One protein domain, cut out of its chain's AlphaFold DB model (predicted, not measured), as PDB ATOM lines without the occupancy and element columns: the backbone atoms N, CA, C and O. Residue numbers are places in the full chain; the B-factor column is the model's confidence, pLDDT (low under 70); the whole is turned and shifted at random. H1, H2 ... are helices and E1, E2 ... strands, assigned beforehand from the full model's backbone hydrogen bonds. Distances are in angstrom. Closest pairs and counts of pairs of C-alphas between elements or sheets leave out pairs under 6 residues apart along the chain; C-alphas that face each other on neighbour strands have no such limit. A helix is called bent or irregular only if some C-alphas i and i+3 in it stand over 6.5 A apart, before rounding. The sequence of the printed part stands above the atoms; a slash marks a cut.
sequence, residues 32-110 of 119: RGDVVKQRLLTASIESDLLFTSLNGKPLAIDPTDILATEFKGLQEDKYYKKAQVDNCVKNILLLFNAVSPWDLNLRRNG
ATOM      1  N   ARG A  32     -12.232  -0.852  42.960       87.25
ATOM      2  CA  ARG A  32     -13.399  -1.186  43.778       87.25
ATOM      3  C   ARG A  32     -14.102   0.094  44.249       87.25
ATOM      4  O   ARG A  32     -13.445   1.108  44.475       87.25
ATOM      5  N   GLY A  33     -15.427   0.054  44.362       84.50
ATOM      6  CA  GLY A  33     -16.270   1.204  44.671       84.50
ATOM      7  C   GLY A  33     -15.910   1.924  45.973       84.50
ATOM      8  O   GLY A  33     -15.932   3.148  46.003       84.50
ATOM      9  N   ASP A  34     -15.498   1.208  47.018       85.50
ATOM     10  CA  ASP A  34     -14.964   1.794  48.260       85.50
ATOM     11  C   ASP A  34     -13.725   2.684  48.020       85.50
ATOM     12  O   ASP A  34     -13.642   3.808  48.523       85.50
ATOM     13  N   VAL A  35     -12.788   2.222  47.188       88.25
ATOM     14  CA  VAL A  35     -11.603   2.978  46.762       88.25
ATOM     15  C   VAL A  35     -12.011   4.163  45.895       88.25
ATOM     16  O   VAL A  35     -11.499   5.266  46.081       88.25
ATOM     17  N   VAL A  36     -12.951   3.965  44.967       87.81
ATOM     18  CA  VAL A  36     -13.472   5.044  44.116       87.81
ATOM     19  C   VAL A  36     -14.078   6.148  44.974       87.81
ATOM     20  O   VAL A  36     -13.687   7.302  44.825       87.81
ATOM     21  N   LYS A  37     -14.943   5.803  45.933       85.81
ATOM     22  CA  LYS A  37     -15.583   6.753  46.853       85.81
ATOM     23  C   LYS A  37     -14.561   7.631  47.565       85.81
ATOM     24  O   LYS A  37     -14.697   8.852  47.572       85.81
ATOM     25  N   GLN A  38     -13.516   7.012  48.118       86.50
ATOM     26  CA  GLN A  38     -12.423   7.719  48.784       86.50
ATOM     27  C   GLN A  38     -11.687   8.663  47.829       86.50
ATOM     28  O   GLN A  38     -11.428   9.809  48.181       86.50
ATOM     29  N   ARG A  39     -11.391   8.229  46.598       86.12
ATOM     30  CA  ARG A  39     -10.725   9.087  45.604       86.12
ATOM     31  C   ARG A  39     -11.568  10.298  45.212       86.12
ATOM     32  O   ARG A  39     -11.017  11.389  45.100       86.12
ATOM     33  N   LEU A  40     -12.875  10.120  45.018       85.38
ATOM     34  CA  LEU A  40     -13.775  11.232  44.695       85.38
ATOM     35  C   LEU A  40     -13.874  12.218  45.862       85.38
ATOM     36  O   LEU A  40     -13.768  13.423  45.647       85.38
ATOM     37  N   LEU A  41     -14.001  11.710  47.094       85.31
ATOM     38  CA  LEU A  41     -14.016  12.538  48.299       85.31
ATOM     39  C   LEU A  41     -12.732  13.370  48.412       85.31
ATOM     40  O   LEU A  41     -12.807  14.589  48.547       85.31
ATOM     41  N   THR A  42     -11.565  12.739  48.276       86.25
ATOM     42  CA  THR A  42     -10.272  13.438  48.289       86.25
ATOM     43  C   THR A  42     -10.201  14.510  47.207       86.25
ATOM     44  O   THR A  42      -9.843  15.643  47.509       86.25
ATOM     45  N   ALA A  43     -10.616  14.198  45.975       82.75
ATOM     46  CA  ALA A  43     -10.627  15.166  44.882       82.75
ATOM     47  C   ALA A  43     -11.519  16.381  45.190       82.75
ATOM     48  O   ALA A  43     -11.147  17.507  44.876       82.75
ATOM     49  N   SER A  44     -12.671  16.174  45.838       80.62
ATOM     50  CA  SER A  44     -13.558  17.276  46.232       80.62
ATOM     51  C   SER A  44     -12.950  18.168  47.317       80.62
ATOM     52  O   SER A  44     -13.017  19.390  47.212       80.62
ATOM     53  N   ILE A  45     -12.262  17.588  48.302       82.69
ATOM     54  CA  ILE A  45     -11.577  18.352  49.353       82.69
ATOM     55  C   ILE A  45     -10.399  19.137  48.766       82.69
ATOM     56  O   ILE A  45     -10.253  20.329  49.026       82.69
ATOM     57  N   GLU A  46      -9.572  18.489  47.940       83.81
ATOM     58  CA  GLU A  46      -8.448  19.140  47.255       83.81
ATOM     59  C   GLU A  46      -8.918  20.314  46.400       83.81
ATOM     60  O   GLU A  46      -8.268  21.354  46.348       83.81
ATOM     61  N   SER A  47     -10.066  20.162  45.752       78.62
ATOM     62  CA  SER A  47     -10.621  21.190  44.891       78.62
ATOM     63  C   SER A  47     -11.109  22.431  45.652       78.62
ATOM     64  O   SER A  47     -10.851  23.544  45.200       78.62
ATOM     65  N   ASP A  48     -11.718  22.270  46.832       78.25
ATOM     66  CA  ASP A  48     -12.077  23.394  47.707       78.25
ATOM     67  C   ASP A  48     -10.842  24.074  48.289       78.25
ATOM     68  O   ASP A  48     -10.757  25.302  48.322       78.25
ATOM     69  N   LEU A  49      -9.832  23.288  48.669       82.00
ATOM     70  CA  LEU A  49      -8.560  23.826  49.135       82.00
ATOM     71  C   LEU A  49      -7.868  24.652  48.039       82.00
ATOM     72  O   LEU A  49      -7.407  25.764  48.303       82.00
ATOM     73  N   LEU A  50      -7.826  24.138  46.806       79.81
ATOM     74  CA  LEU A  50      -7.286  24.850  45.647       79.81
ATOM     75  C   LEU A  50      -8.090  26.121  45.358       79.81
ATOM     76  O   LEU A  50      -7.499  27.190  45.208       79.81
ATOM     77  N   PHE A  51      -9.421  26.038  45.351       77.81
ATOM     78  CA  PHE A  51     -10.278  27.201  45.141       77.81
ATOM     79  C   PHE A  51     -10.052  28.272  46.212       77.81
ATOM     80  O   PHE A  51      -9.875  29.445  45.877       77.81
ATOM     81  N   THR A  52      -9.993  27.873  47.483       80.50
ATOM     82  CA  THR A  52      -9.725  28.759  48.623       80.50
ATOM     83  C   THR A  52      -8.361  29.416  48.498       80.50
ATOM     84  O   THR A  52      -8.240  30.627  48.687       80.50
ATOM     85  N   SER A  53      -7.339  28.643  48.127       80.62
ATOM     86  CA  SER A  53      -5.985  29.155  47.922       80.62
ATOM     87  C   SER A  53      -5.910  30.174  46.784       80.62
ATOM     88  O   SER A  53      -5.097  31.091  46.857       80.62
ATOM     89  N   LEU A  54      -6.723  30.021  45.734       80.88
ATOM     90  CA  LEU A  54      -6.731  30.918  44.574       80.88
ATOM     91  C   LEU A  54      -7.612  32.158  44.781       80.88
ATOM     92  O   LEU A  54      -7.275  33.233  44.293       80.88
ATOM     93  N   ASN A  55      -8.730  32.027  45.501       79.94
ATOM     94  CA  ASN A  55      -9.750  33.077  45.624       79.94
ATOM     95  C   ASN A  55      -9.780  33.759  47.001       79.94
ATOM     96  O   ASN A  55     -10.537  34.712  47.194       79.94
ATOM     97  N   GLY A  56      -8.999  33.272  47.968       81.88
ATOM     98  CA  GLY A  56      -8.930  33.807  49.331       81.88
ATOM     99  C   GLY A  56     -10.185  33.567  50.175       81.88
ATOM    100  O   GLY A  56     -10.321  34.153  51.248       81.88
ATOM    101  N   LYS A  57     -11.120  32.737  49.699       79.50
ATOM    102  CA  LYS A  57     -12.359  32.373  50.396       79.50
ATOM    103  C   LYS A  57     -12.804  30.957  50.010       79.50
ATOM    104  O   LYS A  57     -12.605  30.588  48.850       79.50
ATOM    105  N   PRO A  58     -13.417  30.203  50.936       72.25
ATOM    106  CA  PRO A  58     -13.940  28.873  50.649       72.25
ATOM    107  C   PRO A  58     -15.083  28.914  49.641       72.25
ATOM    108  O   PRO A  58     -15.713  29.961  49.424       72.25
ATOM    109  N   LEU A  59     -15.364  27.764  49.031       69.69
ATOM    110  CA  LEU A  59     -16.577  27.602  48.247       69.69
ATOM    111  C   LEU A  59     -17.799  27.866  49.135       69.69
ATOM    112  O   LEU A  59     -17.883  27.431  50.279       69.69
ATOM    113  N   ALA A  60     -18.785  28.577  48.589       69.19
ATOM    114  CA  ALA A  60     -20.061  28.810  49.271       69.19
ATOM    115  C   ALA A  60     -20.943  27.544  49.342       69.19
ATOM    116  O   ALA A  60     -22.066  27.601  49.839       69.19
ATOM    117  N   ILE A  61     -20.456  26.432  48.793       68.00
ATOM    118  CA  ILE A  61     -21.128  25.141  48.703       68.00
ATOM    119  C   ILE A  61     -20.199  24.068  49.255       68.00
ATOM    120  O   ILE A  61     -18.993  24.129  49.024       68.00
ATOM    121  N   ASP A  62     -20.767  23.086  49.953       71.44
ATOM    122  CA  ASP A  62     -20.014  21.913  50.381       71.44
ATOM    123  C   ASP A  62     -19.680  21.058  49.138       71.44
ATOM    124  O   ASP A  62     -20.592  20.636  48.418       71.44
ATOM    125  N   PRO A  63     -18.397  20.792  48.839       65.88
ATOM    126  CA  PRO A  63     -18.003  19.955  47.707       65.88
ATOM    127  C   PRO A  63     -18.607  18.548  47.757       65.88
ATOM    128  O   PRO A  63     -18.829  17.924  46.717       65.88
ATOM    129  N   THR A  64     -18.900  18.047  48.957       69.31
ATOM    130  CA  THR A  64     -19.506  16.731  49.160       69.31
ATOM    131  C   THR A  64     -20.986  16.702  48.773       69.31
ATOM    132  O   THR A  64     -21.459  15.660  48.314       69.31
ATOM    133  N   ASP A  65     -21.694  17.838  48.812       70.56
ATOM    134  CA  ASP A  65     -23.077  17.943  48.320       70.56
ATOM    135  C   ASP A  65     -23.158  17.726  46.804       70.56
ATOM    136  O   ASP A  65     -24.143  17.188  46.297       70.56
ATOM    137  N   ILE A  66     -22.116  18.111  46.058       65.50
ATOM    138  CA  ILE A  66     -22.025  17.847  44.613       65.50
ATOM    139  C   ILE A  66     -21.792  16.356  44.350       65.50
ATOM    140  O   ILE A  66     -22.311  15.806  43.377       65.50
ATOM    141  N   LEU A  67     -21.059  15.683  45.237       73.56
ATOM    142  CA  LEU A  67     -20.813  14.245  45.152       73.56
ATOM    143  C   LEU A  67     -21.980  13.394  45.653       73.56
ATOM    144  O   LEU A  67     -21.994  12.193  45.390       73.56
ATOM    145  N   ALA A  68     -22.967  13.974  46.340       70.44
ATOM    146  CA  ALA A  68     -24.095  13.228  46.894       70.44
ATOM    147  C   ALA A  68     -24.862  12.437  45.819       70.44
ATOM    148  O   ALA A  68     -25.262  11.295  46.056       70.44
ATOM    149  N   THR A  69     -25.021  13.007  44.619       68.62
ATOM    150  CA  THR A  69     -25.640  12.323  43.471       68.62
ATOM    151  C   THR A  69     -24.805  11.125  43.014       68.62
ATOM    152  O   THR A  69     -25.358  10.055  42.764       68.62
ATOM    153  N   GLU A  70     -23.479  11.266  42.990       71.94
ATOM    154  CA  GLU A  70     -22.570  10.195  42.570       71.94
ATOM    155  C   GLU A  70     -22.475   9.080  43.600       71.94
ATOM    156  O   GLU A  70     -22.549   7.901  43.265       71.94
ATOM    157  N   PHE A  71     -22.389   9.435  44.880       78.25
ATOM    158  CA  PHE A  71     -22.361   8.466  45.970       78.25
ATOM    159  C   PHE A  71     -23.658   7.673  46.078       78.25
ATOM    160  O   PHE A  71     -23.630   6.534  46.531       78.25
ATOM    161  N   LYS A  72     -24.786   8.233  45.630       75.12
ATOM    162  CA  LYS A  72     -26.058   7.508  45.574       75.12
ATOM    163  C   LYS A  72     -26.070   6.416  44.497       75.12
ATOM    164  O   LYS A  72     -26.754   5.410  44.677       75.12
ATOM    165  N   GLY A  73     -25.351   6.609  43.389       75.94
ATOM    166  CA  GLY A  73     -25.213   5.619  42.313       75.94
ATOM    167  C   GLY A  73     -24.044   4.648  42.504       75.94
ATOM    168  O   GLY A  73     -24.023   3.571  41.902       75.94
ATOM    169  N   LEU A  74     -23.076   5.011  43.349       82.25
ATOM    170  CA  LEU A  74     -21.873   4.230  43.593       82.25
ATOM    171  C   LEU A  74     -22.156   3.028  44.507       82.25
ATOM    172  O   LEU A  74     -22.573   3.169  45.653       82.25
ATOM    173  N   GLN A  75     -21.871   1.832  44.005       85.81
ATOM    174  CA  GLN A  75     -21.941   0.575  44.738       85.81
ATOM    175  C   GLN A  75     -20.534   0.215  45.221       85.81
ATOM    176  O   GLN A  75     -19.641  -0.059  44.420       85.81
ATOM    177  N   GLU A  76     -20.323   0.238  46.539       85.56
ATOM    178  CA  GLU A  76     -18.997   0.047  47.148       85.56
ATOM    179  C   GLU A  76     -18.402  -1.348  46.886       85.56
ATOM    180  O   GLU A  76     -17.183  -1.511  46.873       85.56
ATOM    181  N   ASP A  77     -19.251  -2.343  46.626       84.38
ATOM    182  CA  ASP A  77     -18.884  -3.730  46.335       84.38
ATOM    183  C   ASP A  77     -18.607  -4.003  44.844       84.38
ATOM    184  O   ASP A  77     -18.152  -5.095  44.494       84.38
ATOM    185  N   LYS A  78     -18.848  -3.029  43.955       85.94
ATOM    186  CA  LYS A  78     -18.630  -3.157  42.505       85.94
ATOM    187  C   LYS A  78     -17.273  -2.627  42.066       85.94
ATOM    188  O   LYS A  78     -16.575  -1.939  42.808       85.94
ATOM    189  N   TYR A  79     -16.897  -2.963  40.834       87.38
ATOM    190  CA  TYR A  79     -15.669  -2.500  40.197       87.38
ATOM    191  C   TYR A  79     -15.986  -1.519  39.069       87.38
ATOM    192  O   TYR A  79     -16.913  -1.718  38.283       87.38
ATOM    193  N   TYR A  80     -15.179  -0.468  38.995       85.31
ATOM    194  CA  TYR A  80     -15.304   0.635  38.052       85.31
ATOM    195  C   TYR A  80     -14.025   0.764  37.242       85.31
ATOM    196  O   TYR A  80     -12.932   0.615  37.788       85.31
ATOM    197  N   LYS A  81     -14.141   1.089  35.953       86.88
ATOM    198  CA  LYS A  81     -12.972   1.317  35.099       86.88
ATOM    199  C   LYS A  81     -12.154   2.489  35.624       86.88
ATOM    200  O   LYS A  81     -12.651   3.610  35.711       86.88
ATOM    201  N   LYS A  82     -10.870   2.263  35.888       83.69
ATOM    202  CA  LYS A  82      -9.926   3.280  36.357       83.69
ATOM    203  C   LYS A  82      -9.933   4.512  35.457       83.69
ATOM    204  O   LYS A  82      -9.966   5.618  35.974       83.69
ATOM    205  N   ALA A  83      -9.982   4.341  34.135       81.75
ATOM    206  CA  ALA A  83     -10.046   5.463  33.198       81.75
ATOM    207  C   ALA A  83     -11.283   6.361  33.416       81.75
ATOM    208  O   ALA A  83     -11.180   7.582  33.332       81.75
ATOM    209  N   GLN A  84     -12.442   5.772  33.735       84.25
ATOM    210  CA  GLN A  84     -13.655   6.533  34.057       84.25
ATOM    211  C   GLN A  84     -13.520   7.235  35.411       84.25
ATOM    212  O   GLN A  84     -13.884   8.403  35.531       84.25
ATOM    213  N   VAL A  85     -12.940   6.559  36.406       84.94
ATOM    214  CA  VAL A  85     -12.676   7.136  37.734       84.94
ATOM    215  C   VAL A  85     -11.680   8.294  37.652       84.94
ATOM    216  O   VAL A  85     -11.912   9.345  38.239       84.94
ATOM    217  N   ASP A  86     -10.592   8.145  36.899       84.12
ATOM    218  CA  ASP A  86      -9.581   9.186  36.707       84.12
ATOM    219  C   ASP A  86     -10.173  10.403  35.980       84.12
ATOM    220  O   ASP A  86      -9.904  11.544  36.358       84.12
ATOM    221  N   ASN A  87     -11.034  10.174  34.983       80.50
ATOM    222  CA  ASN A  87     -11.756  11.252  34.310       80.50
ATOM    223  C   ASN A  87     -12.728  11.966  35.265       80.50
ATOM    224  O   ASN A  87     -12.798  13.190  35.284       80.50
ATOM    225  N   CYS A  88     -13.420  11.206  36.111       83.00
ATOM    226  CA  CYS A  88     -14.318  11.719  37.139       83.00
ATOM    227  C   CYS A  88     -13.573  12.595  38.168       83.00
ATOM    228  O   CYS A  88     -13.968  13.733  38.412       83.00
ATOM    229  N   VAL A  89     -12.425  12.137  38.682       83.81
ATOM    230  CA  VAL A  89     -11.538  12.927  39.560       83.81
ATOM    231  C   VAL A  89     -11.092  14.223  38.880       83.81
ATOM    232  O   VAL A  89     -11.140  15.296  39.481       83.81
ATOM    233  N   LYS A  90     -10.687  14.147  37.609       80.50
ATOM    234  CA  LYS A  90     -10.283  15.328  36.843       80.50
ATOM    235  C   LYS A  90     -11.439  16.314  36.663       80.50
ATOM    236  O   LYS A  90     -11.223  17.516  36.798       80.50
ATOM    237  N   ASN A  91     -12.645  15.827  36.379       78.12
ATOM    238  CA  ASN A  91     -13.834  16.664  36.243       78.12
ATOM    239  C   ASN A  91     -14.166  17.372  37.553       78.12
ATOM    240  O   ASN A  91     -14.409  18.571  37.521       78.12
ATOM    241  N   ILE A  92     -14.110  16.669  38.688       79.38
ATOM    242  CA  ILE A  92     -14.261  17.264  40.024       79.38
ATOM    243  C   ILE A  92     -13.261  18.414  40.184       79.38
ATOM    244  O   ILE A  92     -13.663  19.551  40.397       79.38
ATOM    245  N   LEU A  93     -11.969  18.162  39.971       75.44
ATOM    246  CA  LEU A  93     -10.942  19.200  40.089       75.44
ATOM    247  C   LEU A  93     -11.189  20.389  39.142       75.44
ATOM    248  O   LEU A  93     -10.981  21.533  39.534       75.44
ATOM    249  N   LEU A  94     -11.642  20.158  37.908       70.38
ATOM    250  CA  LEU A  94     -11.957  21.234  36.962       70.38
ATOM    251  C   LEU A  94     -13.201  22.028  37.359       70.38
ATOM    252  O   LEU A  94     -13.211  23.247  37.206       70.38
ATOM    253  N   LEU A  95     -14.232  21.362  37.872       68.00
ATOM    254  CA  LEU A  95     -15.506  21.981  38.224       68.00
ATOM    255  C   LEU A  95     -15.338  23.110  39.215       68.00
ATOM    256  O   LEU A  95     -15.814  24.218  38.990       68.00
ATOM    257  N   PHE A  96     -14.596  22.831  40.272       64.75
ATOM    258  CA  PHE A  96     -14.370  23.790  41.334       64.75
ATOM    259  C   PHE A  96     -13.382  24.889  40.944       64.75
ATOM    260  O   PHE A  96     -13.417  25.958  41.536       64.75
ATOM    261  N   ASN A  97     -12.546  24.677  39.922       63.69
ATOM    262  CA  ASN A  97     -11.609  25.691  39.432       63.69
ATOM    263  C   ASN A  97     -12.179  26.578  38.308       63.69
ATOM    264  O   ASN A  97     -11.747  27.720  38.167       63.69
ATOM    265  N   ALA A  98     -13.103  26.070  37.486       56.78
ATOM    266  CA  ALA A  98     -13.516  26.721  36.238       56.78
ATOM    267  C   ALA A  98     -14.996  27.115  36.183       56.78
ATOM    268  O   ALA A  98     -15.363  27.970  35.375       56.78
ATOM    269  N   VAL A  99     -15.857  26.504  37.001       55.03
ATOM    270  CA  VAL A  99     -17.306  26.663  36.871       55.03
ATOM    271  C   VAL A  99     -17.849  27.435  38.061       55.03
ATOM    272  O   VAL A  99     -17.518  27.166  39.214       55.03
ATOM    273  N   SER A 100     -18.696  28.432  37.789       54.75
ATOM    274  CA  SER A 100     -19.382  29.139  38.868       54.75
ATOM    275  C   SER A 100     -20.190  28.133  39.712       54.75
ATOM    276  O   SER A 100     -20.802  27.237  39.123       54.75
ATOM    277  N   PRO A 101     -20.289  28.305  41.045       52.00
ATOM    278  CA  PRO A 101     -21.078  27.443  41.943       52.00
ATOM    279  C   PRO A 101     -22.559  27.244  41.555       52.00
ATOM    280  O   PRO A 101     -23.270  26.462  42.181       52.00
ATOM    281  N   TRP A 102     -23.042  27.970  40.543       48.78
ATOM    282  CA  TRP A 102     -24.429  28.029  40.093       48.78
ATOM    283  C   TRP A 102     -24.720  27.210  38.833       48.78
ATOM    284  O   TRP A 102     -25.839  27.289  38.325       48.78
ATOM    285  N   ASP A 103     -23.765  26.439  38.302       58.91
ATOM    286  CA  ASP A 103     -24.040  25.619  37.120       58.91
ATOM    287  C   ASP A 103     -24.954  24.428  37.462       58.91
ATOM    288  O   ASP A 103     -24.550  23.349  37.908       58.91
ATOM    289  N   LEU A 104     -26.252  24.672  37.272       50.34
ATOM    290  CA  LEU A 104     -27.355  23.758  37.545       50.34
ATOM    291  C   LEU A 104     -27.252  22.434  36.779       50.34
ATOM    292  O   LEU A 104     -27.815  21.441  37.244       50.34
ATOM    293  N   ASN A 105     -26.565  22.392  35.631       53.94
ATOM    294  CA  ASN A 105     -26.412  21.151  34.868       53.94
ATOM    295  C   ASN A 105     -25.503  20.157  35.591       53.94
ATOM    296  O   ASN A 105     -25.785  18.961  35.598       53.94
ATOM    297  N   LEU A 106     -24.465  20.652  36.257       56.50
ATOM    298  CA  LEU A 106     -23.512  19.826  36.996       56.50
ATOM    299  C   LEU A 106     -24.087  19.346  38.323       56.50
ATOM    300  O   LEU A 106     -23.861  18.210  38.722       56.50
ATOM    301  N   ARG A 107     -24.938  20.162  38.952       55.62
ATOM    302  CA  ARG A 107     -25.703  19.745  40.135       55.62
ATOM    303  C   ARG A 107     -26.739  18.661  39.817       55.62
ATOM    304  O   ARG A 107     -27.063  17.852  40.680       55.62
ATOM    305  N   ARG A 108     -27.283  18.662  38.593       55.53
ATOM    306  CA  ARG A 108     -28.343  17.737  38.163       55.53
ATOM    307  C   ARG A 108     -27.801  16.415  37.623       55.53
ATOM    308  O   ARG A 108     -28.394  15.382  37.905       55.53
ATOM    309  N   ASN A 109     -26.708  16.458  36.865       59.41
ATOM    310  CA  ASN A 109     -26.143  15.279  36.205       59.41
ATOM    311  C   ASN A 109     -24.901  14.722  36.908       59.41
ATOM    312  O   ASN A 109     -24.449  13.649  36.532       59.41
ATOM    313  N   GLY A 110     -24.382  15.433  37.914       62.81
ATOM    314  CA  GLY A 110     -23.150  15.077  38.602       62.81
ATOM    315  C   GLY A 110     -21.894  15.284  37.734       62.81
ATOM    316  O   GLY A 110     -21.983  15.493  36.520       62.81
TER     317      GLY A 110
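AT A GLANCE: This is residues 32 to 110 of the 119 residues of the protein "TIGR04452 family lipoprotein" of Leptospira langatensis (UniProt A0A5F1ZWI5). Two long helices, H1 and H3, run side by side the same way and pack on each other along the longest axis; after H1 the chain folds back, and the shorter H2 packs on H1 the opposite way, so that H1, H2 and H3 form a triangle when seen along their length. The small helix H4 lies outside this triangle, diagonally across from H1, close to H2 and apart from H3, while the short strand E1 lies at the end of the body where H1 begins and leads into H3. The printed part has 79 residues, with four named helices and one named strand in the order H1, H2, E1, H3, H4, and its class is mostly helix. It is compact, with a radius of gyration of the C-alphas of 12.5 A, and elongated in outline, with spans of 38 by 23 by 18 A.

IN THESE COORDINATES: H1 takes residues 33 to 55 and is the longest helix, 32.5 A from first to last C-alpha; it begins at C-alpha 33 at (-16.270, 1.204, 44.671) and ends at C-alpha 55 at (-9.750, 33.077, 45.624). H2 takes residues 63 to 73 and is 16.9 A long. It is irregular, but only just: C-alphas 66 and 69 are 6.7 A apart, and its line is a rough one. E1 is the short strand of residues 79 to 81, 6.9 A long, and it pairs with no named strand. H3 takes residues 82 to 98, 23.7 A from first to last C-alpha, and begins at C-alpha 82 at (-9.926, 3.280, 36.357). H4 takes residues 104 to 109, 8.7 A long, and ends at C-alpha 109 at (-26.143, 15.279, 36.205).

HOW THE PARTS SIT: H1 touches both H2 and H3. H1 and H2 form a helical hairpin: they run opposite ways at a shallow tilt of 20 degrees, and their closest C-alphas, those of Ser 44 and Pro 63, are 5.4 A apart. H1 and H3 run the same way at a shallow tilt of 22 degrees, with 19 pairs of C-alphas within 8 A; the closest are those of Ser 47 and Leu 93, 5.2 A apart. H2 and H3 are near each other, with 5 pairs of C-alphas within 10 A. The closest C-alphas of H1 and E1 are those of Gly 33 and Tyr 79, 5.8 A apart. E1 and H3 meet only through their link, and H2 and E1 are apart. H4 is close to H2 but not clearly touching it: the closest C-alphas, those of Ile 66 and Arg 107, are 6.1 A apart, and the two helices run the same way at a shallow tilt of 29 degrees. H4 is apart from H1 and from E1; it is also apart from H3, but only just, the closest C-alphas being 8.4 A apart. In H1 and H4 every O i to N i+4 pair is within hydrogen-bond range, while H2 has 4 of 7 and H3 has 12 of 13.

THE WHOLE: The two C-alphas farthest apart are those of Gly 56 and Asp 77, 38.9 A. The first and last printed C-alphas, those of Arg 32 and Gly 110, are 19.7 A apart. The printed part has no cut, and none of its links is long: the link from H1 to H2, with 7 residues, is short, and those from H2 to E1, from E1 to H3 and from H3 to H4 are tight. The mean pLDDT of the printed part is 75.2. In this predicted model 23 printed residues are under 70, namely residues 59 to 61, 63 to 64, 66, 69 and 95 to 110; the mean of H4 is 55.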